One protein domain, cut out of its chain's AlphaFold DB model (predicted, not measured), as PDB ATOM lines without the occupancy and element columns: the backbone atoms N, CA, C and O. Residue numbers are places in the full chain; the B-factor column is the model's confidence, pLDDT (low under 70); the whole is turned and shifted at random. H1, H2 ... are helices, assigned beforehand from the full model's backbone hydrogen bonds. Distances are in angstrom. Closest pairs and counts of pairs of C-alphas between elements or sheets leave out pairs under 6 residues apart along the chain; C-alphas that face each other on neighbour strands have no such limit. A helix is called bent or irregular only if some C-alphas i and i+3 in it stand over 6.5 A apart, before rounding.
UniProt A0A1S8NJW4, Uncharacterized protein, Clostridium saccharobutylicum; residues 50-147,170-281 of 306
ATOM      1  N   LYS A  50      64.277  -9.991 -31.015       39.75
ATOM      2  CA  LYS A  50      63.254  -9.152 -31.642       39.75
ATOM      3  C   LYS A  50      61.806  -9.558 -31.293       39.75
ATOM      4  O   LYS A  50      61.001  -8.684 -31.001       39.75
ATOM      5  N   ILE A  51      61.490 -10.856 -31.263       40.62
ATOM      6  CA  ILE A  51      60.131 -11.401 -31.069       40.62
ATOM      7  C   ILE A  51      59.699 -11.323 -29.594       40.62
ATOM      8  O   ILE A  51      58.551 -10.993 -29.306       40.62
ATOM      9  N   ILE A  52      60.618 -11.556 -28.645       41.34
ATOM     10  CA  ILE A  52      60.317 -11.427 -27.203       41.34
ATOM     11  C   ILE A  52      60.067  -9.966 -26.845       41.34
ATOM     12  O   ILE A  52      59.076  -9.666 -26.189       41.34
ATOM     13  N   THR A  53      60.921  -9.052 -27.325       50.09
ATOM     14  CA  THR A  53      60.737  -7.620 -27.070       50.09
ATOM     15  C   THR A  53      59.452  -7.094 -27.689       50.09
ATOM     16  O   THR A  53      58.830  -6.228 -27.094       50.09
ATOM     17  N   GLU A  54      59.027  -7.613 -28.846       46.25
ATOM     18  CA  GLU A  54      57.788  -7.180 -29.496       46.25
ATOM     19  C   GLU A  54      56.540  -7.684 -28.756       46.25
ATOM     20  O   GLU A  54      55.601  -6.914 -28.560       46.25
ATOM     21  N   ASN A  55      56.541  -8.931 -28.269       46.00
ATOM     22  CA  ASN A  55      55.450  -9.460 -27.444       46.00
ATOM     23  C   ASN A  55      55.411  -8.836 -26.041       46.00
ATOM     24  O   ASN A  55      54.324  -8.556 -25.540       46.00
ATOM     25  N   GLU A  56      56.558  -8.552 -25.419       49.03
ATOM     26  CA  GLU A  56      56.609  -7.790 -24.164       49.03
ATOM     27  C   GLU A  56      56.146  -6.344 -24.362       49.03
ATOM     28  O   GLU A  56      55.362  -5.849 -23.552       49.03
ATOM     29  N   TYR A  57      56.545  -5.677 -25.454       55.34
ATOM     30  CA  TYR A  57      56.050  -4.335 -25.783       55.34
ATOM     31  C   TYR A  57      54.548  -4.335 -26.067       55.34
ATOM     32  O   TYR A  57      53.842  -3.475 -25.546       55.34
ATOM     33  N   LYS A  58      54.034  -5.303 -26.836       52.59
ATOM     34  CA  LYS A  58      52.593  -5.441 -27.102       52.59
ATOM     35  C   LYS A  58      51.808  -5.743 -25.831       52.59
ATOM     36  O   LYS A  58      50.756  -5.147 -25.623       52.59
ATOM     37  N   ASN A  59      52.309  -6.607 -24.951       52.66
ATOM     38  CA  ASN A  59      51.639  -6.903 -23.684       52.66
ATOM     39  C   ASN A  59      51.682  -5.714 -22.720       52.66
ATOM     40  O   ASN A  59      50.666  -5.397 -22.104       52.66
ATOM     41  N   LYS A  60      52.803  -4.991 -22.645       55.66
ATOM     42  CA  LYS A  60      52.906  -3.762 -21.851       55.66
ATOM     43  C   LYS A  60      51.985  -2.664 -22.392       55.66
ATOM     44  O   LYS A  60      51.253  -2.059 -21.615       55.66
ATOM     45  N   ALA A  61      51.934  -2.484 -23.712       56.16
ATOM     46  CA  ALA A  61      51.012  -1.560 -24.367       56.16
ATOM     47  C   ALA A  61      49.543  -1.943 -24.121       56.16
ATOM     48  O   ALA A  61      48.741  -1.072 -23.800       56.16
ATOM     49  N   ARG A  62      49.191  -3.237 -24.177       54.59
ATOM     50  CA  ARG A  62      47.842  -3.738 -23.850       54.59
ATOM     51  C   ARG A  62      47.446  -3.462 -22.402       54.59
ATOM     52  O   ARG A  62      46.306  -3.070 -22.157       54.59
ATOM     53  N   ILE A  63      48.365  -3.650 -21.454       58.47
ATOM     54  CA  ILE A  63      48.125  -3.363 -20.033       58.47
ATOM     55  C   ILE A  63      47.964  -1.851 -19.821       58.47
ATOM     56  O   ILE A  63      46.998  -1.426 -19.189       58.47
ATOM     57  N   GLU A  64      48.831  -1.024 -20.410       59.31
ATOM     58  CA  GLU A  64      48.733   0.439 -20.317       59.31
ATOM     59  C   GLU A  64      47.449   0.991 -20.958       59.31
ATOM     60  O   GLU A  64      46.790   1.850 -20.368       59.31
ATOM     61  N   LEU A  65      47.042   0.484 -22.127       60.59
ATOM     62  CA  LEU A  65      45.765   0.830 -22.766       60.59
ATOM     63  C   LEU A  65      44.565   0.350 -21.945       60.59
ATOM     64  O   LEU A  65      43.575   1.072 -21.830       60.59
ATOM     65  N   GLY A  66      44.649  -0.839 -21.344       58.94
ATOM     66  CA  GLY A  66      43.623  -1.366 -20.447       58.94
ATOM     67  C   GLY A  66      43.404  -0.468 -19.231       58.94
ATOM     68  O   GLY A  66      42.264  -0.105 -18.935       58.94
ATOM     69  N   ILE A  67      44.492  -0.042 -18.586       58.81
ATOM     70  CA  ILE A  67      44.457   0.869 -17.435       58.81
ATOM     71  C   ILE A  67      43.915   2.241 -17.850       58.81
ATOM     72  O   ILE A  67      43.008   2.758 -17.200       58.81
ATOM     73  N   LYS A  68      44.397   2.812 -18.963       60.44
ATOM     74  CA  LYS A  68      43.894   4.096 -19.484       60.44
ATOM     75  C   LYS A  68      42.398   4.034 -19.792       60.44
ATOM     76  O   LYS A  68      41.665   4.936 -19.402       60.44
ATOM     77  N   CYS A  69      41.922   2.955 -20.408       58.41
ATOM     78  CA  CYS A  69      40.502   2.753 -20.695       58.41
ATOM     79  C   CYS A  69      39.669   2.624 -19.407       58.41
ATOM     80  O   CYS A  69      38.609   3.238 -19.296       58.41
ATOM     81  N   TYR A  70      40.162   1.895 -18.401       60.47
ATOM     82  CA  TYR A  70      39.488   1.775 -17.104       60.47
ATOM     83  C   TYR A  70      39.391   3.118 -16.368       60.47
ATOM     84  O   TYR A  70      38.333   3.460 -15.829       60.47
ATOM     85  N   ILE A  71      40.471   3.904 -16.384       62.06
ATOM     86  CA  ILE A  71      40.499   5.250 -15.804       62.06
ATOM     87  C   ILE A  71      39.511   6.151 -16.546       62.06
ATOM     88  O   ILE A  71      38.684   6.784 -15.899       62.06
ATOM     89  N   VAL A  72      39.520   6.153 -17.883       67.69
ATOM     90  CA  VAL A  72      38.589   6.953 -18.697       67.69
ATOM     91  C   VAL A  72      37.134   6.572 -18.417       67.69
ATOM     92  O   VAL A  72      36.317   7.462 -18.190       67.69
ATOM     93  N   LYS A  73      36.804   5.278 -18.329       64.25
ATOM     94  CA  LYS A  73      35.452   4.818 -17.963       64.25
ATOM     95  C   LYS A  73      35.038   5.279 -16.569       64.25
ATOM     96  O   LYS A  73      33.897   5.683 -16.351       64.25
ATOM     97  N   THR A  74      35.956   5.209 -15.610       62.28
ATOM     98  CA  THR A  74      35.658   5.548 -14.214       62.28
ATOM     99  C   THR A  74      35.516   7.054 -14.027       62.28
ATOM    100  O   THR A  74      34.521   7.498 -13.458       62.28
ATOM    101  N   VAL A  75      36.443   7.841 -14.575       67.62
ATOM    102  CA  VAL A  75      36.403   9.310 -14.550       67.62
ATOM    103  C   VAL A  75      35.206   9.830 -15.341       67.62
ATOM    104  O   VAL A  75      34.468  10.666 -14.833       67.62
ATOM    105  N   GLY A  76      34.949   9.290 -16.536       67.62
ATOM    106  CA  GLY A  76      33.788   9.652 -17.347       67.62
ATOM    107  C   GLY A  76      32.476   9.409 -16.606       67.62
ATOM    108  O   GLY A  76      31.636  10.301 -16.531       67.62
ATOM    109  N   SER A  77      32.328   8.245 -15.968       64.94
ATOM    110  CA  SER A  77      31.156   7.943 -15.145       64.94
ATOM    111  C   SER A  77      30.993   8.935 -13.987       64.94
ATOM    112  O   SER A  77      29.896   9.459 -13.801       64.94
ATOM    113  N   ILE A  78      32.066   9.247 -13.252       67.69
ATOM    114  CA  ILE A  78      32.034  10.221 -12.148       67.69
ATOM    115  C   ILE A  78      31.616  11.609 -12.651       67.69
ATOM    116  O   ILE A  78      30.745  12.228 -12.045       67.69
ATOM    117  N   CYS A  79      32.169  12.075 -13.773       66.81
ATOM    118  CA  CYS A  79      31.818  13.369 -14.361       66.81
ATOM    119  C   CYS A  79      30.341  13.443 -14.770       66.81
ATOM    120  O   CYS A  79      29.700  14.467 -14.546       66.81
ATOM    121  N   VAL A  80      29.779  12.358 -15.317       65.81
ATOM    122  CA  VAL A  80      28.349  12.281 -15.660       65.81
ATOM    123  C   VAL A  80      27.470  12.330 -14.416       65.81
ATOM    124  O   VAL A  80      26.444  13.002 -14.403       65.81
ATOM    125  N   PHE A  81      27.866  11.651 -13.342       65.00
ATOM    126  CA  PHE A  81      27.115  11.719 -12.092       65.00
ATOM    127  C   PHE A  81      27.215  13.091 -11.430       65.00
ATOM    128  O   PHE A  81      26.208  13.592 -10.938       65.00
ATOM    129  N   ALA A  82      28.389  13.722 -11.463       68.25
ATOM    130  CA  ALA A  82      28.577  15.076 -10.959       68.25
ATOM    131  C   ALA A  82      27.728  16.095 -11.736       68.25
ATOM    132  O   ALA A  82      27.099  16.955 -11.122       68.25
ATOM    133  N   SER A  83      27.646  15.974 -13.067       70.50
ATOM    134  CA  SER A  83      26.824  16.867 -13.889       70.50
ATOM    135  C   SER A  83      25.323  16.656 -13.666       70.50
ATOM    136  O   SER A  83      24.591  17.634 -13.523       70.50
ATOM    137  N   LEU A  84      24.863  15.403 -13.551       69.06
ATOM    138  CA  LEU A  84      23.472  15.085 -13.204       69.06
ATOM    139  C   LEU A  84      23.103  15.566 -11.796       69.06
ATOM    140  O   LEU A  84      22.004  16.077 -11.593       69.06
ATOM    141  N   PHE A  85      24.016  15.440 -10.831       71.62
ATOM    142  CA  PHE A  85      23.817  15.942  -9.473       71.62
ATOM    143  C   PHE A  85      23.696  17.468  -9.444       71.62
ATOM    144  O   PHE A  85      22.792  18.002  -8.806       71.62
ATOM    145  N   PHE A  86      24.556  18.169 -10.187       70.06
ATOM    146  CA  PHE A  86      24.495  19.624 -10.300       70.06
ATOM    147  C   PHE A  86      23.182  20.085 -10.949       70.06
ATOM    148  O   PHE A  86      22.529  20.991 -10.439       70.06
ATOM    149  N   LEU A  87      22.745  19.408 -12.018       70.81
ATOM    150  CA  LEU A  87      21.451  19.655 -12.660       70.81
ATOM    151  C   LEU A  87      20.280  19.427 -11.689       70.81
ATOM    152  O   LEU A  87      19.336  20.210 -11.666       70.81
ATOM    153  N   PHE A  88      20.352  18.387 -10.857       70.19
ATOM    154  CA  PHE A  88      19.327  18.110  -9.855       70.19
ATOM    155  C   PHE A  88      19.260  19.197  -8.770       70.19
ATOM    156  O   PHE A  88      18.164  19.639  -8.428       70.19
ATOM    157  N   ILE A  89      20.409  19.664  -8.261       70.00
ATOM    158  CA  ILE A  89      20.474  20.783  -7.302       70.00
ATOM    159  C   ILE A  89      19.827  22.031  -7.899       70.00
ATOM    160  O   ILE A  89      19.019  22.677  -7.238       70.00
ATOM    161  N   VAL A  90      20.157  22.342  -9.151       69.31
ATOM    162  CA  VAL A  90      19.588  23.474  -9.885       69.31
ATOM    163  C   VAL A  90      18.060  23.384  -9.946       69.31
ATOM    164  O   VAL A  90      17.379  24.315  -9.529       69.31
ATOM    165  N   ILE A  91      17.521  22.241 -10.379       70.06
ATOM    166  CA  ILE A  91      16.068  22.029 -10.463       70.06
ATOM    167  C   ILE A  91      15.413  22.146  -9.079       70.06
ATOM    168  O   ILE A  91      14.337  22.726  -8.952       70.06
ATOM    169  N   ALA A  92      16.049  21.616  -8.032       66.31
ATOM    170  CA  ALA A  92      15.532  21.706  -6.670       66.31
ATOM    171  C   ALA A  92      15.478  23.158  -6.162       66.31
ATOM    172  O   ALA A  92      14.513  23.528  -5.494       66.31
ATOM    173  N   ILE A  93      16.478  23.981  -6.500       69.31
ATOM    174  CA  ILE A  93      16.498  25.417  -6.188       69.31
ATOM    175  C   ILE A  93      15.388  26.145  -6.954       69.31
ATOM    176  O   ILE A  93      14.641  26.898  -6.336       69.31
ATOM    177  N   ASP A  94      15.221  25.878  -8.253       65.19
ATOM    178  CA  ASP A  94      14.160  26.487  -9.071       65.19
ATOM    179  C   ASP A  94      12.760  26.172  -8.514       65.19
ATOM    180  O   ASP A  94      11.917  27.061  -8.389       65.19
ATOM    181  N   ILE A  95      12.517  24.915  -8.120       66.31
ATOM    182  CA  ILE A  95      11.254  24.495  -7.494       66.31
ATOM    183  C   ILE A  95      11.060  25.193  -6.141       66.31
ATOM    184  O   ILE A  95       9.956  25.643  -5.842       66.31
ATOM    185  N   ALA A  96      12.112  25.305  -5.325       65.25
ATOM    186  CA  ALA A  96      12.036  25.980  -4.033       65.25
ATOM    187  C   ALA A  96      11.721  27.478  -4.180       65.25
ATOM    188  O   ALA A  96      10.893  27.989  -3.430       65.25
ATOM    189  N   ILE A  97      12.326  28.160  -5.161       67.69
ATOM    190  CA  ILE A  97      12.042  29.568  -5.483       67.69
ATOM    191  C   ILE A  97      10.598  29.724  -5.976       67.69
ATOM    192  O   ILE A  97       9.886  30.596  -5.485       67.69
ATOM    193  N   TYR A  98      10.145  28.849  -6.883       64.94
ATOM    194  CA  TYR A  98       8.772  28.860  -7.399       64.94
ATOM    195  C   TYR A  98       7.727  28.692  -6.287       64.94
ATOM    196  O   TYR A  98       6.715  29.382  -6.282       64.94
ATOM    197  N   ILE A  99       7.979  27.799  -5.325       62.12
ATOM    198  CA  ILE A  99       7.078  27.572  -4.183       62.12
ATOM    199  C   ILE A  99       7.126  28.736  -3.180       62.12
ATOM    200  O   ILE A  99       6.125  29.011  -2.524       62.12
ATOM    201  N   ALA A 100       8.275  29.402  -3.031       65.06
ATOM    202  CA  ALA A 100       8.463  30.469  -2.049       65.06
ATOM    203  C   ALA A 100       7.800  31.808  -2.427       65.06
ATOM    204  O   ALA A 100       7.782  32.704  -1.585       65.06
ATOM    205  N   ASP A 101       7.271  31.944  -3.649       63.81
ATOM    206  CA  ASP A 101       6.516  33.107  -4.150       63.81
ATOM    207  C   ASP A 101       7.152  34.461  -3.755       63.81
ATOM    208  O   ASP A 101       6.501  35.400  -3.286       63.81
ATOM    209  N   LEU A 102       8.483  34.549  -3.893       56.31
ATOM    210  CA  LEU A 102       9.231  35.763  -3.586       56.31
ATOM    211  C   LEU A 102       9.157  36.711  -4.787       56.31
ATOM    212  O   LEU A 102       9.826  36.527  -5.796       56.31
ATOM    213  N   SER A 103       8.328  37.739  -4.647       57.97
ATOM    214  CA  SER A 103       8.105  38.849  -5.577       57.97
ATOM    215  C   SER A 103       9.399  39.600  -5.992       57.97
ATOM    216  O   SER A 103       9.637  40.716  -5.529       57.97
ATOM    217  N   ILE A 104      10.233  39.031  -6.879       57.69
ATOM    218  CA  ILE A 104      11.454  39.646  -7.450       57.69
ATOM    219  C   ILE A 104      11.286  39.799  -8.974       57.69
ATOM    220  O   ILE A 104      11.811  39.064  -9.801       57.69
ATOM    221  N   SER A 105      10.534  40.814  -9.385       59.31
ATOM    222  CA  SER A 105      10.007  40.959 -10.748       59.31
ATOM    223  C   SER A 105      11.002  41.346 -11.865       59.31
ATOM    224  O   SER A 105      10.556  41.633 -12.975       59.31
ATOM    225  N   SER A 106      12.329  41.350 -11.666       56.56
ATOM    226  CA  SER A 106      13.249  41.747 -12.761       56.56
ATOM    227  C   SER A 106      14.666  41.154 -12.787       56.56
ATOM    228  O   SER A 106      15.323  41.259 -13.823       56.56
ATOM    229  N   LEU A 107      15.136  40.469 -11.737       50.81
ATOM    230  CA  LEU A 107      16.438  39.767 -11.733       50.81
ATOM    231  C   LEU A 107      16.319  38.245 -11.970       50.81
ATOM    232  O   LEU A 107      17.307  37.610 -12.348       50.81
ATOM    233  N   ASP A 108      15.109  37.684 -11.868       56.22
ATOM    234  CA  ASP A 108      14.830  36.238 -11.950       56.22
ATOM    235  C   ASP A 108      15.051  35.624 -13.343       56.22
ATOM    236  O   ASP A 108      15.379  34.445 -13.470       56.22
ATOM    237  N   ASN A 109      14.973  36.408 -14.421       57.31
ATOM    238  CA  ASN A 109      15.102  35.853 -15.773       57.31
ATOM    239  C   ASN A 109      16.556  35.628 -16.221       57.31
ATOM    240  O   ASN A 109      16.805  34.762 -17.057       57.31
ATOM    241  N   ILE A 110      17.538  36.353 -15.678       56.34
ATOM    242  CA  ILE A 110      18.934  36.260 -16.152       56.34
ATOM    243  C   ILE A 110      19.649  35.046 -15.533       56.34
ATOM    244  O   ILE A 110      20.402  34.349 -16.223       56.34
ATOM    245  N   GLY A 111      19.366  34.734 -14.262       59.25
ATOM    246  CA  GLY A 111      19.889  33.542 -13.582       59.25
ATOM    247  C   GLY A 111      19.345  32.241 -14.179       59.25
ATOM    248  O   GLY A 111      20.111  31.340 -14.517       59.25
ATOM    249  N   ILE A 112      18.034  32.178 -14.421       62.88
ATOM    250  CA  ILE A 112      17.370  30.991 -14.984       62.88
ATOM    251  C   ILE A 112      17.803  30.746 -16.444       62.88
ATOM    252  O   ILE A 112      17.976  29.598 -16.865       62.88
ATOM    253  N   VAL A 113      18.038  31.803 -17.232       60.56
ATOM    254  CA  VAL A 113      18.510  31.679 -18.626       60.56
ATOM    255  C   VAL A 113      19.970  31.220 -18.699       60.56
ATOM    256  O   VAL A 113      20.295  30.359 -19.519       60.56
ATOM    257  N   SER A 114      20.848  31.720 -17.826       60.62
ATOM    258  CA  SER A 114      22.260  31.302 -17.796       60.62
ATOM    259  C   SER A 114      22.445  29.854 -17.315       60.62
ATOM    260  O   SER A 114      23.287  29.132 -17.852       60.62
ATOM    261  N   LEU A 115      21.592  29.372 -16.407       62.25
ATOM    262  CA  LEU A 115      21.554  27.971 -15.965       62.25
ATOM    263  C   LEU A 115      21.070  27.008 -17.064       62.25
ATOM    264  O   LEU A 115      21.659  25.943 -17.271       62.25
ATOM    265  N   LYS A 116      20.036  27.397 -17.825       65.38
ATOM    266  CA  LYS A 116      19.529  26.612 -18.967       65.38
ATOM    267  C   LYS A 116      20.550  26.498 -20.105       65.38
ATOM    268  O   LYS A 116      20.542  25.494 -20.812       65.38
ATOM    269  N   MET A 117      21.462  27.464 -20.234       60.47
ATOM    270  CA  MET A 117      22.573  27.438 -21.199       60.47
ATOM    271  C   MET A 117      23.738  26.521 -20.784       60.47
ATOM    272  O   MET A 117      24.512  26.093 -21.636       60.47
ATOM    273  N   LEU A 118      23.853  26.158 -19.503       63.44
ATOM    274  CA  LEU A 118      24.930  25.294 -18.995       63.44
ATOM    275  C   LEU A 118      24.630  23.794 -19.189       63.44
ATOM    276  O   LEU A 118      25.533  22.998 -19.443       63.44
ATOM    277  N   SER A 119      23.347  23.422 -19.159       69.12
ATOM    278  CA  SER A 119      22.848  22.071 -19.465       69.12
ATOM    279  C   SER A 119      23.314  21.516 -20.830       69.12
ATOM    280  O   SER A 119      23.883  20.420 -20.855       69.12
ATOM    281  N   PRO A 120      23.182  22.237 -21.966       66.44
ATOM    282  CA  PRO A 120      23.646  21.740 -23.261       66.44
ATOM    283  C   PRO A 120      25.172  21.617 -23.336       66.44
ATOM    284  O   PRO A 120      25.668  20.709 -23.995       66.44
ATOM    285  N   ILE A 121      25.929  22.456 -22.622       70.75
ATOM    286  CA  ILE A 121      27.397  22.357 -22.563       70.75
ATOM    287  C   ILE A 121      27.809  21.068 -21.841       70.75
ATOM    288  O   ILE A 121      28.655  20.324 -22.336       70.75
ATOM    289  N   LEU A 122      27.157  20.743 -20.721       69.12
ATOM    290  CA  LEU A 122      27.374  19.478 -20.012       69.12
ATOM    291  C   LEU A 122      26.925  18.266 -20.842       69.12
ATOM    292  O   LEU A 122      27.583  17.227 -20.808       69.12
ATOM    293  N   PHE A 123      25.859  18.404 -21.635       73.69
ATOM    294  CA  PHE A 123      25.401  17.370 -22.566       73.69
ATOM    295  C   PHE A 123      26.382  17.145 -23.729       73.69
ATOM    296  O   PHE A 123      26.617  16.004 -24.125       73.69
ATOM    297  N   ILE A 124      27.009  18.206 -24.246       70.75
ATOM    298  CA  ILE A 124      28.054  18.119 -25.278       70.75
ATOM    299  C   ILE A 124      29.312  17.464 -24.707       70.75
ATOM    300  O   ILE A 124      29.847  16.549 -25.327       70.75
ATOM    301  N   VAL A 125      29.753  17.858 -23.507       74.25
ATOM    302  CA  VAL A 125      30.878  17.200 -22.818       74.25
ATOM    303  C   VAL A 125      30.572  15.718 -22.587       74.25
ATOM    304  O   VAL A 125      31.413  14.866 -22.874       74.25
ATOM    305  N   TYR A 126      29.347  15.387 -22.168       70.62
ATOM    306  CA  TYR A 126      28.867  14.007 -22.056       70.62
ATOM    307  C   TYR A 126      28.949  13.249 -23.386       70.62
ATOM    308  O   TYR A 126      29.484  12.138 -23.431       70.62
ATOM    309  N   PHE A 127      28.452  13.843 -24.471       72.19
ATOM    310  CA  PHE A 127      28.450  13.221 -25.791       72.19
ATOM    311  C   PHE A 127      29.873  13.005 -26.318       72.19
ATOM    312  O   PHE A 127      30.175  11.933 -26.841       72.19
ATOM    313  N   VAL A 128      30.774  13.972 -26.116       70.62
ATOM    314  CA  VAL A 128      32.192  13.870 -26.492       70.62
ATOM    315  C   VAL A 128      32.889  12.774 -25.686       70.62
ATOM    316  O   VAL A 128      33.555  11.929 -26.282       70.62
ATOM    317  N   CYS A 129      32.687  12.706 -24.366       68.44
ATOM    318  CA  CYS A 129      33.242  11.631 -23.537       68.44
ATOM    319  C   CYS A 129      32.727  10.248 -23.962       68.44
ATOM    320  O   CYS A 129      33.514   9.310 -24.090       68.44
ATOM    321  N   ARG A 130      31.423  10.124 -24.237       67.50
ATOM    322  CA  ARG A 130      30.808   8.867 -24.689       67.50
ATOM    323  C   ARG A 130      31.271   8.463 -26.092       67.50
ATOM    324  O   ARG A 130      31.449   7.276 -26.360       67.50
ATOM    325  N   SER A 131      31.492   9.436 -26.974       63.19
ATOM    326  CA  SER A 131      32.029   9.216 -28.320       63.19
ATOM    327  C   SER A 131      33.481   8.722 -28.272       63.19
ATOM    328  O   SER A 131      33.822   7.738 -28.929       63.19
ATOM    329  N   TYR A 132      34.311   9.317 -27.406       67.38
ATOM    330  CA  TYR A 132      35.685   8.864 -27.162       67.38
ATOM    331  C   TYR A 132      35.748   7.434 -26.609       67.38
ATOM    332  O   TYR A 132      36.615   6.655 -27.004       67.38
ATOM    333  N   GLU A 133      34.822   7.065 -25.719       61.59
ATOM    334  CA  GLU A 133      34.747   5.707 -25.173       61.59
ATOM    335  C   GLU A 133      34.434   4.673 -26.263       61.59
ATOM    336  O   GLU A 133      35.079   3.625 -26.321       61.59
ATOM    337  N   LYS A 134      33.492   4.985 -27.162       61.38
ATOM    338  CA  LYS A 134      33.128   4.103 -28.277       61.38
ATOM    339  C   LYS A 134      34.294   3.919 -29.256       61.38
ATOM    340  O   LYS A 134      34.616   2.787 -29.598       61.38
ATOM    341  N   PHE A 135      34.992   5.004 -29.600       66.94
ATOM    342  CA  PHE A 135      36.169   4.972 -30.476       66.94
ATOM    343  C   PHE A 135      37.302   4.081 -29.929       66.94
ATOM    344  O   PHE A 135      37.904   3.307 -30.669       66.94
ATOM    345  N   LEU A 136      37.558   4.133 -28.617       63.31
ATOM    346  CA  LEU A 136      38.573   3.293 -27.967       63.31
ATOM    347  C   LEU A 136      38.191   1.805 -27.928       63.31
ATOM    348  O   LEU A 136      39.067   0.941 -27.964       63.31
ATOM    349  N   ILE A 137      36.896   1.491 -27.834       63.22
ATOM    350  CA  ILE A 137      36.399   0.109 -27.857       63.22
ATOM    351  C   ILE A 137      36.484  -0.463 -29.274       63.22
ATOM    352  O   ILE A 137      36.954  -1.590 -29.432       63.22
ATOM    353  N   ASP A 138      36.106   0.316 -30.288       58.22
ATOM    354  CA  ASP A 138      36.149  -0.107 -31.691       58.22
ATOM    355  C   ASP A 138      37.590  -0.432 -32.127       58.22
ATOM    356  O   ASP A 138      37.835  -1.482 -32.723       58.22
ATOM    357  N   GLN A 139      38.576   0.364 -31.688       58.56
ATOM    358  CA  GLN A 139      39.997   0.085 -31.940       58.56
ATOM    359  C   GLN A 139      40.462  -1.253 -31.326       58.56
ATOM    360  O   GLN A 139      41.272  -1.974 -31.909       58.56
ATOM    361  N   LYS A 140      39.917  -1.623 -30.160       57.34
ATOM    362  CA  LYS A 140      40.243  -2.867 -29.445       57.34
ATOM    363  C   LYS A 140      39.581  -4.095 -30.073       57.34
ATOM    364  O   LYS A 140      40.160  -5.180 -30.051       57.34
ATOM    365  N   VAL A 141      38.375  -3.936 -30.621       55.81
ATOM    366  CA  VAL A 141      37.670  -4.996 -31.359       55.81
ATOM    367  C   VAL A 141      38.401  -5.305 -32.663       55.81
ATOM    368  O   VAL A 141      38.556  -6.476 -32.997       55.81
ATOM    369  N   GLU A 142      38.923  -4.291 -33.350       50.97
ATOM    370  CA  GLU A 142      39.683  -4.459 -34.593       50.97
ATOM    371  C   GLU A 142      41.062  -5.113 -34.360       50.97
ATOM    372  O   GLU A 142      41.461  -6.010 -35.104       50.97
ATOM    373  N   GLU A 143      41.741  -4.791 -33.251       52.56
ATOM    374  CA  GLU A 143      42.987  -5.465 -32.838       52.56
ATOM    375  C   GLU A 143      42.792  -6.919 -32.366       52.56
ATOM    376  O   GLU A 143      43.702  -7.735 -32.516       52.56
ATOM    377  N   LEU A 144      41.634  -7.262 -31.784       50.53
ATOM    378  CA  LEU A 144      41.306  -8.623 -31.324       50.53
ATOM    379  C   LEU A 144      40.741  -9.521 -32.431       50.53
ATOM    380  O   LEU A 144      40.825 -10.743 -32.317       50.53
ATOM    381  N   LYS A 145      40.203  -8.939 -33.506       44.31
ATOM    382  CA  LYS A 145      39.724  -9.684 -34.679       44.31
ATOM    383  C   LYS A 145      40.885 -10.267 -35.494       44.31
ATOM    384  O   LYS A 145      40.799 -11.396 -35.961       44.31
ATOM    385  N   ASN A 146      42.000  -9.539 -35.556       41.84
ATOM    386  CA  ASN A 146      43.189  -9.897 -36.331       41.84
ATOM    387  C   ASN A 146      43.914 -11.199 -35.887       41.84
ATOM    388  O   ASN A 146      44.353 -11.948 -36.751       41.84
ATOM    389  N   PRO A 147      44.045 -11.541 -34.585       44.00
ATOM    390  CA  PRO A 147      44.670 -12.802 -34.163       44.00
ATOM    391  C   PRO A 147      43.727 -14.018 -34.141       44.00
ATOM    392  O   PRO A 147      44.214 -15.145 -34.138       44.00
ATOM    393  N   ILE A 170      38.074 -27.441 -22.546       68.81
ATOM    394  CA  ILE A 170      38.713 -26.116 -22.585       68.81
ATOM    395  C   ILE A 170      37.726 -25.048 -23.069       68.81
ATOM    396  O   ILE A 170      37.680 -23.954 -22.505       68.81
ATOM    397  N   GLU A 171      36.918 -25.350 -24.083       76.38
ATOM    398  CA  GLU A 171      35.903 -24.443 -24.608       76.38
ATOM    399  C   GLU A 171      34.825 -24.151 -23.563       76.38
ATOM    400  O   GLU A 171      34.544 -22.984 -23.282       76.38
ATOM    401  N   HIS A 172      34.254 -25.181 -22.933       70.12
ATOM    402  CA  HIS A 172      33.321 -25.003 -21.821       70.12
ATOM    403  C   HIS A 172      33.956 -24.199 -20.692       70.12
ATOM    404  O   HIS A 172      33.303 -23.312 -20.133       70.12
ATOM    405  N   LEU A 173      35.234 -24.451 -20.400       68.75
ATOM    406  CA  LEU A 173      35.940 -23.733 -19.360       68.75
ATOM    407  C   LEU A 173      36.102 -22.243 -19.706       68.75
ATOM    408  O   LEU A 173      35.868 -21.382 -18.853       68.75
ATOM    409  N   ASN A 174      36.468 -21.928 -20.946       72.06
ATOM    410  CA  ASN A 174      36.591 -20.556 -21.437       72.06
ATOM    411  C   ASN A 174      35.235 -19.846 -21.494       72.06
ATOM    412  O   ASN A 174      35.133 -18.676 -21.124       72.06
ATOM    413  N   ASN A 175      34.183 -20.547 -21.916       73.56
ATOM    414  CA  ASN A 175      32.826 -20.012 -21.955       73.56
ATOM    415  C   ASN A 175      32.327 -19.676 -20.547       73.56
ATOM    416  O   ASN A 175      31.796 -18.586 -20.336       73.56
ATOM    417  N   TYR A 176      32.568 -20.552 -19.570       71.19
ATOM    418  CA  TYR A 176      32.245 -20.288 -18.169       71.19
ATOM    419  C   TYR A 176      33.036 -19.098 -17.608       71.19
ATOM    420  O   TYR A 176      32.458 -18.216 -16.967       71.19
ATOM    421  N   TYR A 177      34.342 -19.022 -17.899       72.81
ATOM    422  CA  TYR A 177      35.180 -17.880 -17.523       72.81
ATOM    423  C   TYR A 177      34.622 -16.572 -18.090       72.81
ATOM    424  O   TYR A 177      34.436 -15.600 -17.359       72.81
ATOM    425  N   LYS A 178      34.302 -16.560 -19.389       77.69
ATOM    426  CA  LYS A 178      33.764 -15.389 -20.085       77.69
ATOM    427  C   LYS A 178      32.414 -14.961 -19.521       77.69
ATOM    428  O   LYS A 178      32.226 -13.783 -19.244       77.69
ATOM    429  N   GLN A 179      31.495 -15.900 -19.301       76.12
ATOM    430  CA  GLN A 179      30.191 -15.607 -18.702       76.12
ATOM    431  C   GLN A 179      30.334 -15.028 -17.293       76.12
ATOM    432  O   GLN A 179      29.692 -14.030 -16.972       76.12
ATOM    433  N   THR A 180      31.211 -15.615 -16.475       72.12
ATOM    434  CA  THR A 180      31.479 -15.139 -15.111       72.12
ATOM    435  C   THR A 180      32.088 -13.741 -15.131       72.12
ATOM    436  O   THR A 180      31.667 -12.876 -14.365       72.12
ATOM    437  N   TYR A 181      33.034 -13.487 -16.036       80.25
ATOM    438  CA  TYR A 181      33.627 -12.169 -16.238       80.25
ATOM    439  C   TYR A 181      32.579 -11.132 -16.671       80.25
ATOM    440  O   TYR A 181      32.462 -10.082 -16.040       80.25
ATOM    441  N   ASP A 182      31.772 -11.443 -17.690       76.50
ATOM    442  CA  ASP A 182      30.722 -10.553 -18.197       76.50
ATOM    443  C   ASP A 182      29.668 -10.259 -17.118       76.50
ATOM    444  O   ASP A 182      29.175  -9.135 -17.000       76.50
ATOM    445  N   GLN A 183      29.321 -11.258 -16.305       73.75
ATOM    446  CA  GLN A 183      28.434 -11.088 -15.160       73.75
ATOM    447  C   GLN A 183      29.067 -10.184 -14.097       73.75
ATOM    448  O   GLN A 183      28.397  -9.274 -13.614       73.75
ATOM    449  N   CYS A 184      30.348 -10.377 -13.770       73.50
ATOM    450  CA  CYS A 184      31.073  -9.525 -12.824       73.50
ATOM    451  C   CYS A 184      31.123  -8.070 -13.285       73.50
ATOM    452  O   CYS A 184      30.860  -7.172 -12.488       73.50
ATOM    453  N   ASP A 185      31.429  -7.829 -14.559       81.00
ATOM    454  CA  ASP A 185      31.526  -6.481 -15.125       81.00
ATOM    455  C   ASP A 185      30.168  -5.758 -15.103       81.00
ATOM    456  O   ASP A 185      30.063  -4.597 -14.684       81.00
ATOM    457  N   LYS A 186      29.090  -6.473 -15.454       76.38
ATOM    458  CA  LYS A 186      27.715  -5.957 -15.359       76.38
ATOM    459  C   LYS A 186      27.313  -5.687 -13.912       76.38
ATOM    460  O   LYS A 186      26.804  -4.605 -13.622       76.38
ATOM    461  N   SER A 187      27.561  -6.626 -13.000       73.12
ATOM    462  CA  SER A 187      27.263  -6.461 -11.574       73.12
ATOM    463  C   SER A 187      28.030  -5.286 -10.970       73.12
ATOM    464  O   SER A 187      27.436  -4.495 -10.242       73.12
ATOM    465  N   PHE A 188      29.305  -5.108 -11.320       80.81
ATOM    466  CA  PHE A 188      30.110  -3.965 -10.887       80.81
ATOM    467  C   PHE A 188      29.566  -2.640 -11.426       80.81
ATOM    468  O   PHE A 188      29.460  -1.656 -10.690       80.81
ATOM    469  N   SER A 189      29.177  -2.612 -12.702       76.62
ATOM    470  CA  SER A 189      28.587  -1.429 -13.331       76.62
ATOM    471  C   SER A 189      27.267  -1.032 -12.664       76.62
ATOM    472  O   SER A 189      27.087   0.133 -12.310       76.62
ATOM    473  N   ILE A 190      26.376  -1.995 -12.412       76.12
ATOM    474  CA  ILE A 190      25.105  -1.764 -11.709       76.12
ATOM    475  C   ILE A 190      25.358  -1.307 -10.268       76.12
ATOM    476  O   ILE A 190      24.765  -0.318  -9.833       76.12
ATOM    477  N   ALA A 191      26.272  -1.965  -9.545       83.25
ATOM    478  CA  ALA A 191      26.632  -1.602  -8.174       83.25
ATOM    479  C   ALA A 191      27.108  -0.150  -8.083       83.25
ATOM    480  O   ALA A 191      26.658   0.592  -7.211       83.25
ATOM    481  N   LYS A 192      27.972   0.269  -9.014       83.62
ATOM    482  CA  LYS A 192      28.508   1.631  -9.099       83.62
ATOM    483  C   LYS A 192      27.408   2.666  -9.326       83.62
ATOM    484  O   LYS A 192      27.354   3.656  -8.599       83.62
ATOM    485  N   ILE A 193      26.517   2.423 -10.292       80.38
ATOM    486  CA  ILE A 193      25.388   3.318 -10.587       80.38
ATOM    487  C   ILE A 193      24.467   3.428  -9.365       80.38
ATOM    488  O   ILE A 193      24.146   4.536  -8.940       80.38
ATOM    489  N   ALA A 194      24.099   2.294  -8.762       77.88
ATOM    490  CA  ALA A 194      23.241   2.255  -7.579       77.88
ATOM    491  C   ALA A 194      23.885   2.952  -6.366       77.88
ATOM    492  O   ALA A 194      23.210   3.693  -5.652       77.88
ATOM    493  N   SER A 195      25.196   2.772  -6.161       85.75
ATOM    494  CA  SER A 195      25.954   3.441  -5.093       85.75
ATOM    495  C   SER A 195      25.883   4.952  -5.246       85.75
ATOM    496  O   SER A 195      25.482   5.660  -4.323       85.75
ATOM    497  N   ASN A 196      26.195   5.455  -6.440       81.50
ATOM    498  CA  ASN A 196      26.192   6.887  -6.713       81.50
ATOM    499  C   ASN A 196      24.783   7.480  -6.611       81.50
ATOM    500  O   ASN A 196      24.605   8.521  -5.981       81.50
ATOM    501  N   ALA A 197      23.768   6.791  -7.140       79.12
ATOM    502  CA  ALA A 197      22.374   7.201  -6.991       79.12
ATOM    503  C   ALA A 197      21.963   7.305  -5.512       79.12
ATOM    504  O   ALA A 197      21.288   8.260  -5.133       79.12
ATOM    505  N   SER A 198      22.421   6.383  -4.654       85.88
ATOM    506  CA  SER A 198      22.133   6.436  -3.215       85.88
ATOM    507  C   SER A 198      22.717   7.679  -2.537       85.88
ATOM    508  O   SER A 198      22.040   8.300  -1.721       85.88
ATOM    509  N   TYR A 199      23.928   8.104  -2.917       86.25
ATOM    510  CA  TYR A 199      24.521   9.346  -2.410       86.25
ATOM    511  C   TYR A 199      23.724  10.578  -2.832       86.25
ATOM    512  O   TYR A 199      23.512  11.467  -2.011       86.25
ATOM    513  N   ILE A 200      23.246  10.607  -4.078       81.94
ATOM    514  CA  ILE A 200      22.406  11.698  -4.584       81.94
ATOM    515  C   ILE A 200      21.092  11.756  -3.800       81.94
ATOM    516  O   ILE A 200      20.731  12.818  -3.311       81.94
ATOM    517  N   ILE A 201      20.414  10.619  -3.609       85.06
ATOM    518  CA  ILE A 201      19.160  10.547  -2.842       85.06
ATOM    519  C   ILE A 201      19.372  11.025  -1.399       85.06
ATOM    520  O   ILE A 201      18.575  11.817  -0.897       85.06
ATOM    521  N   LEU A 202      20.454  10.593  -0.743       87.81
ATOM    522  CA  LEU A 202      20.794  11.030   0.615       87.81
ATOM    523  C   LEU A 202      21.056  12.541   0.682       87.81
ATOM    524  O   LEU A 202      20.533  13.215   1.569       87.81
ATOM    525  N   ALA A 203      21.825  13.081  -0.265       83.62
ATOM    526  CA  ALA A 203      22.103  14.511  -0.340       83.62
ATOM    527  C   ALA A 203      20.821  15.321  -0.582       83.62
ATOM    528  O   ALA A 203      20.580  16.307   0.109       83.62
ATOM    529  N   THR A 204      19.958  14.867  -1.494       79.38
ATOM    530  CA  THR A 204      18.654  15.483  -1.759       79.38
ATOM    531  C   THR A 204      17.758  15.470  -0.529       79.38
ATOM    532  O   THR A 204      17.160  16.493  -0.212       79.38
ATOM    533  N   GLY A 205      17.677  14.349   0.193       83.44
ATOM    534  CA  GLY A 205      16.893  14.264   1.428       83.44
ATOM    535  C   GLY A 205      17.354  15.274   2.478       83.44
ATOM    536  O   GLY A 205      16.530  15.918   3.125       83.44
ATOM    537  N   LEU A 206      18.669  15.472   2.595       84.56
ATOM    538  CA  LEU A 206      19.262  16.437   3.517       84.56
ATOM    539  C   LEU A 206      19.024  17.889   3.067       84.56
ATOM    540  O   LEU A 206      18.660  18.728   3.888       84.56
ATOM    541  N   ILE A 207      19.151  18.186   1.771       80.50
ATOM    542  CA  ILE A 207      18.855  19.515   1.205       80.50
ATOM    543  C   ILE A 207      17.372  19.864   1.381       80.50
ATOM    544  O   ILE A 207      17.057  20.957   1.849       80.50
ATOM    545  N   LEU A 208      16.462  18.937   1.066       77.38
ATOM    546  CA  LEU A 208      15.024  19.124   1.268       77.38
ATOM    547  C   LEU A 208      14.697  19.368   2.739       77.38
ATOM    548  O   LEU A 208      13.903  20.251   3.046       77.38
ATOM    549  N   PHE A 209      15.342  18.644   3.657       81.94
ATOM    550  CA  PHE A 209      15.185  18.882   5.088       81.94
ATOM    551  C   PHE A 209      15.621  20.302   5.488       81.94
ATOM    552  O   PHE A 209      14.863  21.008   6.162       81.94
ATOM    553  N   LEU A 210      16.783  20.765   5.017       80.69
ATOM    554  CA  LEU A 210      17.274  22.119   5.292       80.69
ATOM    555  C   LEU A 210      16.342  23.197   4.723       80.69
ATOM    556  O   LEU A 210      15.929  24.084   5.465       80.69
ATOM    557  N   ILE A 211      15.941  23.095   3.453       74.19
ATOM    558  CA  ILE A 211      15.006  24.045   2.821       74.19
ATOM    559  C   ILE A 211      13.658  24.030   3.546       74.19
ATOM    560  O   ILE A 211      13.093  25.081   3.847       74.19
ATOM    561  N   SER A 212      13.156  22.842   3.894       71.31
ATOM    562  CA  SER A 212      11.874  22.714   4.583       71.31
ATOM    563  C   SER A 212      11.877  23.376   5.959       71.31
ATOM    564  O   SER A 212      10.831  23.843   6.394       71.31
ATOM    565  N   THR A 213      13.038  23.474   6.615       72.50
ATOM    566  CA  THR A 213      13.191  24.175   7.899       72.50
ATOM    567  C   THR A 213      12.963  25.683   7.753       72.50
ATOM    568  O   THR A 213      12.466  26.314   8.682       72.50
ATOM    569  N   PHE A 214      13.266  26.260   6.586       70.69
ATOM    570  CA  PHE A 214      13.027  27.677   6.297       70.69
ATOM    571  C   PHE A 214      11.613  27.958   5.759       70.69
ATOM    572  O   PHE A 214      11.075  29.027   6.033       70.69
ATOM    573  N   ILE A 215      11.006  27.020   5.020       68.00
ATOM    574  CA  ILE A 215       9.711  27.227   4.338       68.00
ATOM    575  C   ILE A 215       8.511  26.747   5.175       68.00
ATOM    576  O   ILE A 215       7.488  27.427   5.244       68.00
ATOM    577  N   PHE A 216       8.603  25.583   5.825       64.12
ATOM    578  CA  PHE A 216       7.469  24.945   6.501       64.12
ATOM    579  C   PHE A 216       7.572  25.078   8.025       64.12
ATOM    580  O   PHE A 216       8.489  24.547   8.653       64.12
ATOM    581  N   LYS A 217       6.570  25.714   8.649       61.88
ATOM    582  CA  LYS A 217       6.451  25.812  10.118       61.88
ATOM    583  C   LYS A 217       6.031  24.505  10.805       61.88
ATOM    584  O   LYS A 217       6.164  24.412  12.018       61.88
ATOM    585  N   ASP A 218       5.525  23.514  10.068       74.00
ATOM    586  CA  ASP A 218       5.064  22.245  10.645       74.00
ATOM    587  C   ASP A 218       6.192  21.205  10.741       74.00
ATOM    588  O   ASP A 218       6.690  20.703   9.733       74.00
ATOM    589  N   ASP A 219       6.564  20.852  11.970       76.38
ATOM    590  CA  ASP A 219       7.673  19.947  12.280       76.38
ATOM    591  C   ASP A 219       7.423  18.498  11.831       76.38
ATOM    592  O   ASP A 219       8.372  17.779  11.495       76.38
ATOM    593  N   ARG A 220       6.158  18.052  11.792       76.06
ATOM    594  CA  ARG A 220       5.822  16.648  11.488       76.06
ATOM    595  C   ARG A 220       6.064  16.308  10.024       76.06
ATOM    596  O   ARG A 220       6.684  15.290   9.718       76.06
ATOM    597  N   SER A 221       5.617  17.179   9.126       73.00
ATOM    598  CA  SER A 221       5.742  16.980   7.682       73.00
ATOM    599  C   SER A 221       7.212  16.941   7.225       73.00
ATOM    600  O   SER A 221       7.572  16.137   6.362       73.00
ATOM    601  N   ARG A 222       8.093  17.723   7.874       74.19
ATOM    602  CA  ARG A 222       9.545  17.743   7.597       74.19
ATOM    603  C   ARG A 222      10.231  16.431   7.974       74.19
ATOM    604  O   ARG A 222      11.004  15.884   7.186       74.19
ATOM    605  N   LEU A 223       9.929  15.914   9.166       77.25
ATOM    606  CA  LEU A 223      10.492  14.654   9.662       77.25
ATOM    607  C   LEU A 223      10.085  13.460   8.791       77.25
ATOM    608  O   LEU A 223      10.917  12.596   8.516       77.25
ATOM    609  N   ILE A 224       8.835  13.431   8.319       78.69
ATOM    610  CA  ILE A 224       8.332  12.347   7.467       78.69
ATOM    611  C   ILE A 224       9.045  12.341   6.107       78.69
ATOM    612  O   ILE A 224       9.546  11.292   5.699       78.69
ATOM    613  N   MET A 225       9.162  13.490   5.424       75.75
ATOM    614  CA  MET A 225       9.883  13.559   4.141       75.75
ATOM    615  C   MET A 225      11.353  13.162   4.285       75.75
ATOM    616  O   MET A 225      11.845  12.324   3.527       75.75
ATOM    617  N   PHE A 226      12.044  13.712   5.288       81.19
ATOM    618  CA  PHE A 226      13.442  13.375   5.548       81.19
ATOM    619  C   PHE A 226      13.626  11.880   5.828       81.19
ATOM    620  O   PHE A 226      14.535  11.259   5.272       81.19
ATOM    621  N   GLY A 227      12.748  11.296   6.650       76.81
ATOM    622  CA  GLY A 227      12.775   9.877   6.992       76.81
ATOM    623  C   GLY A 227      12.600   8.971   5.774       76.81
ATOM    624  O   GLY A 227      13.371   8.027   5.605       76.81
ATOM    625  N   ILE A 228      11.647   9.282   4.889       79.25
ATOM    626  CA  ILE A 228      11.383   8.481   3.683       79.25
ATOM    627  C   ILE A 228      12.555   8.573   2.696       79.25
ATOM    628  O   ILE A 228      13.048   7.540   2.231       79.25
ATOM    629  N   THR A 229      13.036   9.781   2.384       81.88
ATOM    630  CA  THR A 229      14.119   9.969   1.405       81.88
ATOM    631  C   THR A 229      15.438   9.394   1.915       81.88
ATOM    632  O   THR A 229      16.115   8.658   1.193       81.88
ATOM    633  N   THR A 230      15.781   9.657   3.177       84.56
ATOM    634  CA  THR A 230      17.024   9.158   3.779       84.56
ATOM    635  C   THR A 230      16.971   7.647   3.977       84.56
ATOM    636  O   THR A 230      17.922   6.953   3.620       84.56
ATOM    637  N   GLY A 231      15.844   7.112   4.460       83.62
ATOM    638  CA  GLY A 231      15.634   5.670   4.598       83.62
ATOM    639  C   GLY A 231      15.780   4.933   3.266       83.62
ATOM    640  O   GLY A 231      16.510   3.945   3.184       83.62
ATOM    641  N   THR A 232      15.180   5.462   2.196       84.31
ATOM    642  CA  THR A 232      15.317   4.903   0.841       84.31
ATOM    643  C   THR A 232      16.773   4.927   0.368       84.31
ATOM    644  O   THR A 232      17.279   3.916  -0.122       84.31
ATOM    645  N   GLY A 233      17.486   6.043   0.566       84.81
ATOM    646  CA  GLY A 233      18.903   6.157   0.214       84.81
ATOM    647  C   GLY A 233      19.784   5.131   0.937       84.81
ATOM    648  O   GLY A 233      20.635   4.496   0.313       84.81
ATOM    649  N   VAL A 234      19.543   4.901   2.233       89.19
ATOM    650  CA  VAL A 234      20.272   3.892   3.020       89.19
ATOM    651  C   VAL A 234      20.012   2.476   2.499       89.19
ATOM    652  O   VAL A 234      20.963   1.715   2.319       89.19
ATOM    653  N   VAL A 235      18.758   2.124   2.201       88.25
ATOM    654  CA  VAL A 235      18.410   0.792   1.669       88.25
ATOM    655  C   VAL A 235      19.109   0.533   0.333       88.25
ATOM    656  O   VAL A 235      19.757  -0.502   0.169       88.25
ATOM    657  N   VAL A 236      19.059   1.487  -0.602       86.06
ATOM    658  CA  VAL A 236      19.740   1.362  -1.904       86.06
ATOM    659  C   VAL A 236      21.255   1.206  -1.725       86.06
ATOM    660  O   VAL A 236      21.894   0.442  -2.452       86.06
ATOM    661  N   LYS A 237      21.839   1.866  -0.720       89.06
ATOM    662  CA  LYS A 237      23.268   1.754  -0.411       89.06
ATOM    663  C   LYS A 237      23.660   0.368   0.097       89.06
ATOM    664  O   LYS A 237      24.692  -0.157  -0.320       89.06
ATOM    665  N   ILE A 238      22.831  -0.248   0.939       88.38
ATOM    666  CA  ILE A 238      23.039  -1.630   1.399       88.38
ATOM    667  C   ILE A 238      23.013  -2.589   0.204       88.38
ATOM    668  O   ILE A 238      23.917  -3.411   0.055       88.38
ATOM    669  N   VAL A 239      22.030  -2.440  -0.689       84.94
ATOM    670  CA  VAL A 239      21.912  -3.265  -1.903       84.94
ATOM    671  C   VAL A 239      23.141  -3.102  -2.805       84.94
ATOM    672  O   VAL A 239      23.718  -4.089  -3.255       84.94
ATOM    673  N   SER A 240      23.600  -1.868  -3.027       87.25
ATOM    674  CA  SER A 240      24.826  -1.603  -3.787       87.25
ATOM    675  C   SER A 240      26.062  -2.249  -3.147       87.25
ATOM    676  O   SER A 240      26.853  -2.895  -3.837       87.25
ATOM    677  N   SER A 241      26.202  -2.147  -1.822       88.12
ATOM    678  CA  SER A 241      27.299  -2.778  -1.086       88.12
ATOM    679  C   SER A 241      27.295  -4.302  -1.231       88.12
ATOM    680  O   SER A 241      28.359  -4.907  -1.365       88.12
ATOM    681  N   LEU A 242      26.115  -4.929  -1.246       85.44
ATOM    682  CA  LEU A 242      25.981  -6.366  -1.479       85.44
ATOM    683  C   LEU A 242      26.451  -6.754  -2.888       85.44
ATOM    684  O   LEU A 242      27.177  -7.736  -3.040       85.44
ATOM    685  N   TYR A 243      26.118  -5.964  -3.912       81.44
ATOM    686  CA  TYR A 243      26.631  -6.208  -5.263       81.44
ATOM    687  C   TYR A 243      28.156  -6.059  -5.356       81.44
ATOM    688  O   TYR A 243      28.797  -6.853  -6.043       81.44
ATOM    689  N   PHE A 244      28.761  -5.102  -4.641       83.69
ATOM    690  CA  PHE A 244      30.225  -5.004  -4.560       83.69
ATOM    691  C   PHE A 244      30.854  -6.214  -3.865       83.69
ATOM    692  O   PHE A 244      31.888  -6.711  -4.310       83.69
ATOM    693  N   TYR A 245      30.218  -6.727  -2.811       86.69
ATOM    694  CA  TYR A 245      30.662  -7.951  -2.150       86.69
ATOM    695  C   TYR A 245      30.616  -9.162  -3.096       86.69
ATOM    696  O   TYR A 245      31.585  -9.921  -3.188       86.69
ATOM    697  N   MET A 246      29.521  -9.312  -3.849       77.56
ATOM    698  CA  MET A 246      29.398 -10.355  -4.870       77.56
ATOM    699  C   MET A 246      30.471 -10.215  -5.952       77.56
ATOM    700  O   MET A 246      31.084 -11.212  -6.318       77.56
ATOM    701  N   TYR A 247      30.749  -8.996  -6.422       81.50
ATOM    702  CA  TYR A 247      31.826  -8.738  -7.380       81.50
ATOM    703  C   TYR A 247      33.186  -9.213  -6.850       81.50
ATOM    704  O   TYR A 247      33.856  -9.994  -7.522       81.50
ATOM    705  N   ASN A 248      33.569  -8.813  -5.633       81.12
ATOM    706  CA  ASN A 248      34.854  -9.205  -5.043       81.12
ATOM    707  C   ASN A 248      34.982 -10.729  -4.914       81.12
ATOM    708  O   ASN A 248      36.025 -11.303  -5.233       81.12
ATOM    709  N   THR A 249      33.903 -11.385  -4.487       80.06
ATOM    710  CA  THR A 249      33.862 -12.845  -4.343       80.06
ATOM    711  C   THR A 249      34.004 -13.534  -5.699       80.06
ATOM    712  O   THR A 249      34.810 -14.452  -5.848       80.06
ATOM    713  N   SER A 250      33.276 -13.071  -6.714       78.75
ATOM    714  CA  SER A 250      33.329 -13.654  -8.054       78.75
ATOM    715  C   SER A 250      34.673 -13.419  -8.744       78.75
ATOM    716  O   SER A 250      35.177 -14.332  -9.390       78.75
ATOM    717  N   VAL A 251      35.305 -12.255  -8.562       77.25
ATOM    718  CA  VAL A 251      36.666 -11.991  -9.066       77.25
ATOM    719  C   VAL A 251      37.687 -12.913  -8.402       77.25
ATOM    720  O   VAL A 251      38.540 -13.474  -9.087       77.25
ATOM    721  N   SER A 252      37.577 -13.135  -7.089       76.75
ATOM    722  CA  SER A 252      38.429 -14.101  -6.386       76.75
ATOM    723  C   SER A 252      38.250 -15.517  -6.944       76.75
ATOM    724  O   SER A 252      39.237 -16.191  -7.244       76.75
ATOM    725  N   LYS A 253      37.002 -15.943  -7.181       74.88
ATOM    726  CA  LYS A 253      36.704 -17.244  -7.796       74.88
ATOM    727  C   LYS A 253      37.201 -17.348  -9.236       74.88
ATOM    728  O   LYS A 253      37.661 -18.411  -9.637       74.88
ATOM    729  N   LEU A 254      37.163 -16.253  -9.993       73.50
ATOM    730  CA  LEU A 254      37.701 -16.185 -11.349       73.50
ATOM    731  C   LEU A 254      39.228 -16.359 -11.364       73.50
ATOM    732  O   LEU A 254      39.748 -17.037 -12.246       73.50
ATOM    733  N   SER A 255      39.931 -15.803 -10.372       73.50
ATOM    734  CA  SER A 255      41.376 -16.003 -10.198       73.50
ATOM    735  C   SER A 255      41.711 -17.462  -9.895       73.50
ATOM    736  O   SER A 255      42.517 -18.059 -10.598       73.50
ATOM    737  N   GLU A 256      41.036 -18.063  -8.907       74.50
ATOM    738  CA  GLU A 256      41.218 -19.481  -8.555       74.50
ATOM    739  C   GLU A 256      40.950 -20.397  -9.762       74.50
ATOM    740  O   GLU A 256      41.596 -21.423  -9.974       74.50
ATOM    741  N   TYR A 257      39.977 -20.014 -10.583       69.06
ATOM    742  CA  TYR A 257      39.635 -20.730 -11.796       69.06
ATOM    743  C   TYR A 257      40.689 -20.584 -12.901       69.06
ATOM    744  O   TYR A 257      40.990 -21.561 -13.588       69.06
ATOM    745  N   HIS A 258      41.269 -19.394 -13.071       72.88
ATOM    746  CA  HIS A 258      42.361 -19.165 -14.016       72.88
ATOM    747  C   HIS A 258      43.568 -20.060 -13.704       72.88
ATOM    748  O   HIS A 258      44.116 -20.688 -14.611       72.88
ATOM    749  N   ASP A 259      43.906 -20.208 -12.419       75.00
ATOM    750  CA  ASP A 259      44.982 -21.096 -11.970       75.00
ATOM    751  C   ASP A 259      44.694 -22.564 -12.328       75.00
ATOM    752  O   ASP A 259      45.570 -23.283 -12.820       75.00
ATOM    753  N   LYS A 260      43.441 -23.012 -12.156       72.50
ATOM    754  CA  LYS A 260      43.006 -24.366 -12.551       72.50
ATOM    755  C   LYS A 260      43.077 -24.577 -14.063       72.50
ATOM    756  O   LYS A 260      43.511 -25.640 -14.507       72.50
ATOM    757  N   LEU A 261      42.688 -23.579 -14.856       71.88
ATOM    758  CA  LEU A 261      42.783 -23.639 -16.316       71.88
ATOM    759  C   LEU A 261      44.244 -23.762 -16.771       71.88
ATOM    760  O   LEU A 261      44.551 -24.605 -17.612       71.88
ATOM    761  N   TYR A 262      45.145 -22.974 -16.182       70.50
ATOM    762  CA  TYR A 262      46.579 -23.052 -16.464       70.50
ATOM    763  C   TYR A 262      47.161 -24.434 -16.118       70.50
ATOM    764  O   TYR A 262      47.926 -25.007 -16.896       70.50
ATOM    765  N   ALA A 263      46.745 -25.022 -14.991       72.75
ATOM    766  CA  ALA A 263      47.139 -26.381 -14.625       72.75
ATOM    767  C   ALA A 263      46.673 -27.421 -15.661       72.75
ATOM    768  O   ALA A 263      47.475 -28.249 -16.093       72.75
ATOM    769  N   ILE A 264      45.415 -27.353 -16.111       73.50
ATOM    770  CA  ILE A 264      44.879 -28.249 -17.151       73.50
ATOM    771  C   ILE A 264      45.674 -28.111 -18.455       73.50
ATOM    772  O   ILE A 264      46.055 -29.121 -19.043       73.50
ATOM    773  N   GLN A 265      45.985 -26.885 -18.884       71.94
ATOM    774  CA  GLN A 265      46.787 -26.649 -20.090       71.94
ATOM    775  C   GLN A 265      48.171 -27.303 -19.999       71.94
ATOM    776  O   GLN A 265      48.584 -27.996 -20.929       71.94
ATOM    777  N   ASN A 266      48.862 -27.157 -18.867       75.25
ATOM    778  CA  ASN A 266      50.165 -27.791 -18.660       75.25
ATOM    779  C   ASN A 266      50.082 -29.327 -18.703       75.25
ATOM    780  O   ASN A 266      50.988 -29.976 -19.229       75.25
ATOM    781  N   ILE A 267      48.999 -29.915 -18.185       79.44
ATOM    782  CA  ILE A 267      48.761 -31.366 -18.243       79.44
ATOM    783  C   ILE A 267      48.572 -31.825 -19.686       79.44
ATOM    784  O   ILE A 267      49.186 -32.808 -20.096       79.44
ATOM    785  N   LEU A 268      47.756 -31.105 -20.456       73.06
ATOM    786  CA  LEU A 268      47.483 -31.429 -21.854       73.06
ATOM    787  C   LEU A 268      48.741 -31.325 -22.715       73.06
ATOM    788  O   LEU A 268      49.048 -32.263 -23.442       73.06
ATOM    789  N   ILE A 269      49.528 -30.255 -22.553       75.88
ATOM    790  CA  ILE A 269      50.824 -30.099 -23.234       75.88
ATOM    791  C   ILE A 269      51.770 -31.243 -22.857       75.88
ATOM    792  O   ILE A 269      52.428 -31.813 -23.720       75.88
ATOM    793  N   SER A 270      51.833 -31.611 -21.576       76.31
ATOM    794  CA  SER A 270      52.693 -32.709 -21.120       76.31
ATOM    795  C   SER A 270      52.273 -34.056 -21.717       76.31
ATOM    796  O   SER A 270      53.124 -34.873 -22.070       76.31
ATOM    797  N   LEU A 271      50.966 -34.287 -21.861       76.69
ATOM    798  CA  LEU A 271      50.424 -35.510 -22.444       76.69
ATOM    799  C   LEU A 271      50.673 -35.567 -23.954       76.69
ATOM    800  O   LEU A 271      51.032 -36.625 -24.473       76.69
ATOM    801  N   GLU A 272      50.566 -34.431 -24.632       74.56
ATOM    802  CA  GLU A 272      50.887 -34.311 -26.050       74.56
ATOM    803  C   GLU A 272      52.385 -34.524 -26.314       74.56
ATOM    804  O   GLU A 272      52.773 -35.352 -27.137       74.56
ATOM    805  N   LEU A 273      53.258 -33.911 -25.508       75.81
ATOM    806  CA  LEU A 273      54.703 -34.158 -25.564       75.81
ATOM    807  C   LEU A 273      55.054 -35.630 -25.291       75.81
ATOM    808  O   LEU A 273      55.942 -36.186 -25.940       75.81
ATOM    809  N   SER A 274      54.349 -36.285 -24.364       79.69
ATOM    810  CA  SER A 274      54.494 -37.725 -24.121       79.69
ATOM    811  C   SER A 274      54.079 -38.551 -25.343       79.69
ATOM    812  O   SER A 274      54.720 -39.556 -25.664       79.69
ATOM    813  N   ASN A 275      53.041 -38.129 -26.069       73.50
ATOM    814  CA  ASN A 275      52.586 -38.823 -27.269       73.50
ATOM    815  C   ASN A 275      53.595 -38.775 -28.421       73.50
ATOM    816  O   ASN A 275      53.665 -39.753 -29.173       73.50
ATOM    817  N   GLN A 276      54.419 -37.727 -28.488       76.50
ATOM    818  CA  GLN A 276      55.456 -37.526 -29.506       76.50
ATOM    819  C   GLN A 276      56.748 -38.342 -29.263       76.50
ATOM    820  O   GLN A 276      57.651 -38.355 -30.106       76.50
ATOM    821  N   ILE A 277      56.857 -39.067 -28.141       82.50
ATOM    822  CA  ILE A 277      57.992 -39.960 -27.853       82.50
ATOM    823  C   ILE A 277      57.946 -41.180 -28.790       82.50
ATOM    824  O   ILE A 277      57.008 -41.974 -28.754       82.50
ATOM    825  N   LYS A 278      58.994 -41.354 -29.610       79.38
ATOM    826  CA  LYS A 278      59.109 -42.444 -30.605       79.38
ATOM    827  C   LYS A 278      59.320 -43.838 -29.996       79.38
ATOM    828  O   LYS A 278      59.001 -44.835 -30.633       79.38
ATOM    829  N   ASP A 279      59.896 -43.910 -28.798       84.75
ATOM    830  CA  ASP A 279      60.189 -45.156 -28.080       84.75
ATOM    831  C   ASP A 279      58.984 -45.555 -27.211       84.75
ATOM    832  O   ASP A 279      58.675 -44.869 -26.234       84.75
ATOM    833  N   SER A 280      58.284 -46.639 -27.572       77.88
ATOM    834  CA  SER A 280      57.019 -47.003 -26.917       77.88
ATOM    835  C   SER A 280      57.196 -47.394 -25.448       77.88
ATOM    836  O   SER A 280      56.330 -47.080 -24.638       77.88
ATOM    837  N   ALA A 281      58.325 -48.010 -25.076       77.81
ATOM    838  CA  ALA A 281      58.577 -48.407 -23.692       77.81
ATOM    839  C   ALA A 281      58.779 -47.179 -22.790       77.81
ATOM    840  O   ALA A 281      58.218 -47.095 -21.701       77.81
TER     841      ALA A 281
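Overview. This is residues 50 to 147 and 170 to 281 of the 306 residues of an uncharacterized protein of Clostridium saccharobutylicum (UniProt A0A1S8NJW4). Two long helical hairpins, H1 with H2 and H3 with H4, lie side by side with their turns at the same end, and their four helices follow one another across the rod in the order H2, H1, H3, H4. The two hairpins meet only where part of H1 packs on part of H3; residues 50 to 61 of H1, residues 141 to 147 of H2 and residues 266 to 281, the end of H4 and a tail, stick out from the body. The printed part has 210 residues, with four named helices in the order H1, H2, H3, H4 and no named strand: the class is all helix. The whole is extended, with a radius of gyration of the C-alphas of 26.9 A and spans of 101 by 38 by 23 A.

Arrangement. Start with H1, residues 50 to 100, and go on to H2, residues 108 to 147; they form a helical hairpin, opposite ways at a shallow tilt of 21 degrees. H1 touches H2 with residues 69 to 90 alone; look at the closest C-alphas, those of Gly 76 and Cys 129, 6.5 A apart. Past the cut comes H3, residues 170 to 215, which H1 touches with residues 81 to 100 alone. Their closest C-alphas, those of Phe 85 and Ile 200, are 6.6 A apart, and the two run the same way at a shallow tilt of 27 degrees. H3 touches H1 with residues 196 to 215 alone. Next is H4, residues 219 to 275; H3 and H4 form a helical hairpin and touch with 59 pairs of C-alphas within 8 A. Their closest C-alphas, those of Ser 198 and Gly 233, are 4.7 A apart, opposite ways at a shallow tilt of 15 degrees. The helix packing is mostly aligned, the helices that touch having lines near to parallel: the 3 pairs of helices that touch, H1 and H2, H1 and H3, and H3 and H4, are each at a shallow tilt. H1 and H4, H2 and H4, and H2 and H3 are apart. In H1 and H4 every O i to N i+4 pair is within hydrogen-bond range; in H2 30 of 36 are, and in H3 41 of 42.

Along the chain. Find C-alpha 50 at (63.254, -9.152, -31.642); from there H1 runs 73.8 A to C-alpha 100 at (8.463, 30.469, -2.049). H2 measures 61.6 A from C-alpha 108 to C-alpha 147; it is neither bent nor irregular, but only just: C-alphas 117 and 120 are 6.2 A apart. H3 measures 66.4 A from C-alpha 170 to C-alpha 215. H4, the longest helix with 57 residues, runs 83.9 A from C-alpha 219 to C-alpha 275 at (52.586, -38.823, -27.269).

Size, cuts and confidence. The C-alphas of Ser 105 and Ala 281, the two farthest apart, are 102.5 A from each other. Residues 148 to 169 are not printed; across this cut C-alphas 147 and 170 are 18.6 A apart. The link from H1 to H2 is short, and that from H3 to H4 is tight. The mean pLDDT of the printed part is 70.2; 90 residues are under 70, among them residues 50 to 82, 92 to 120 and 129 to 147.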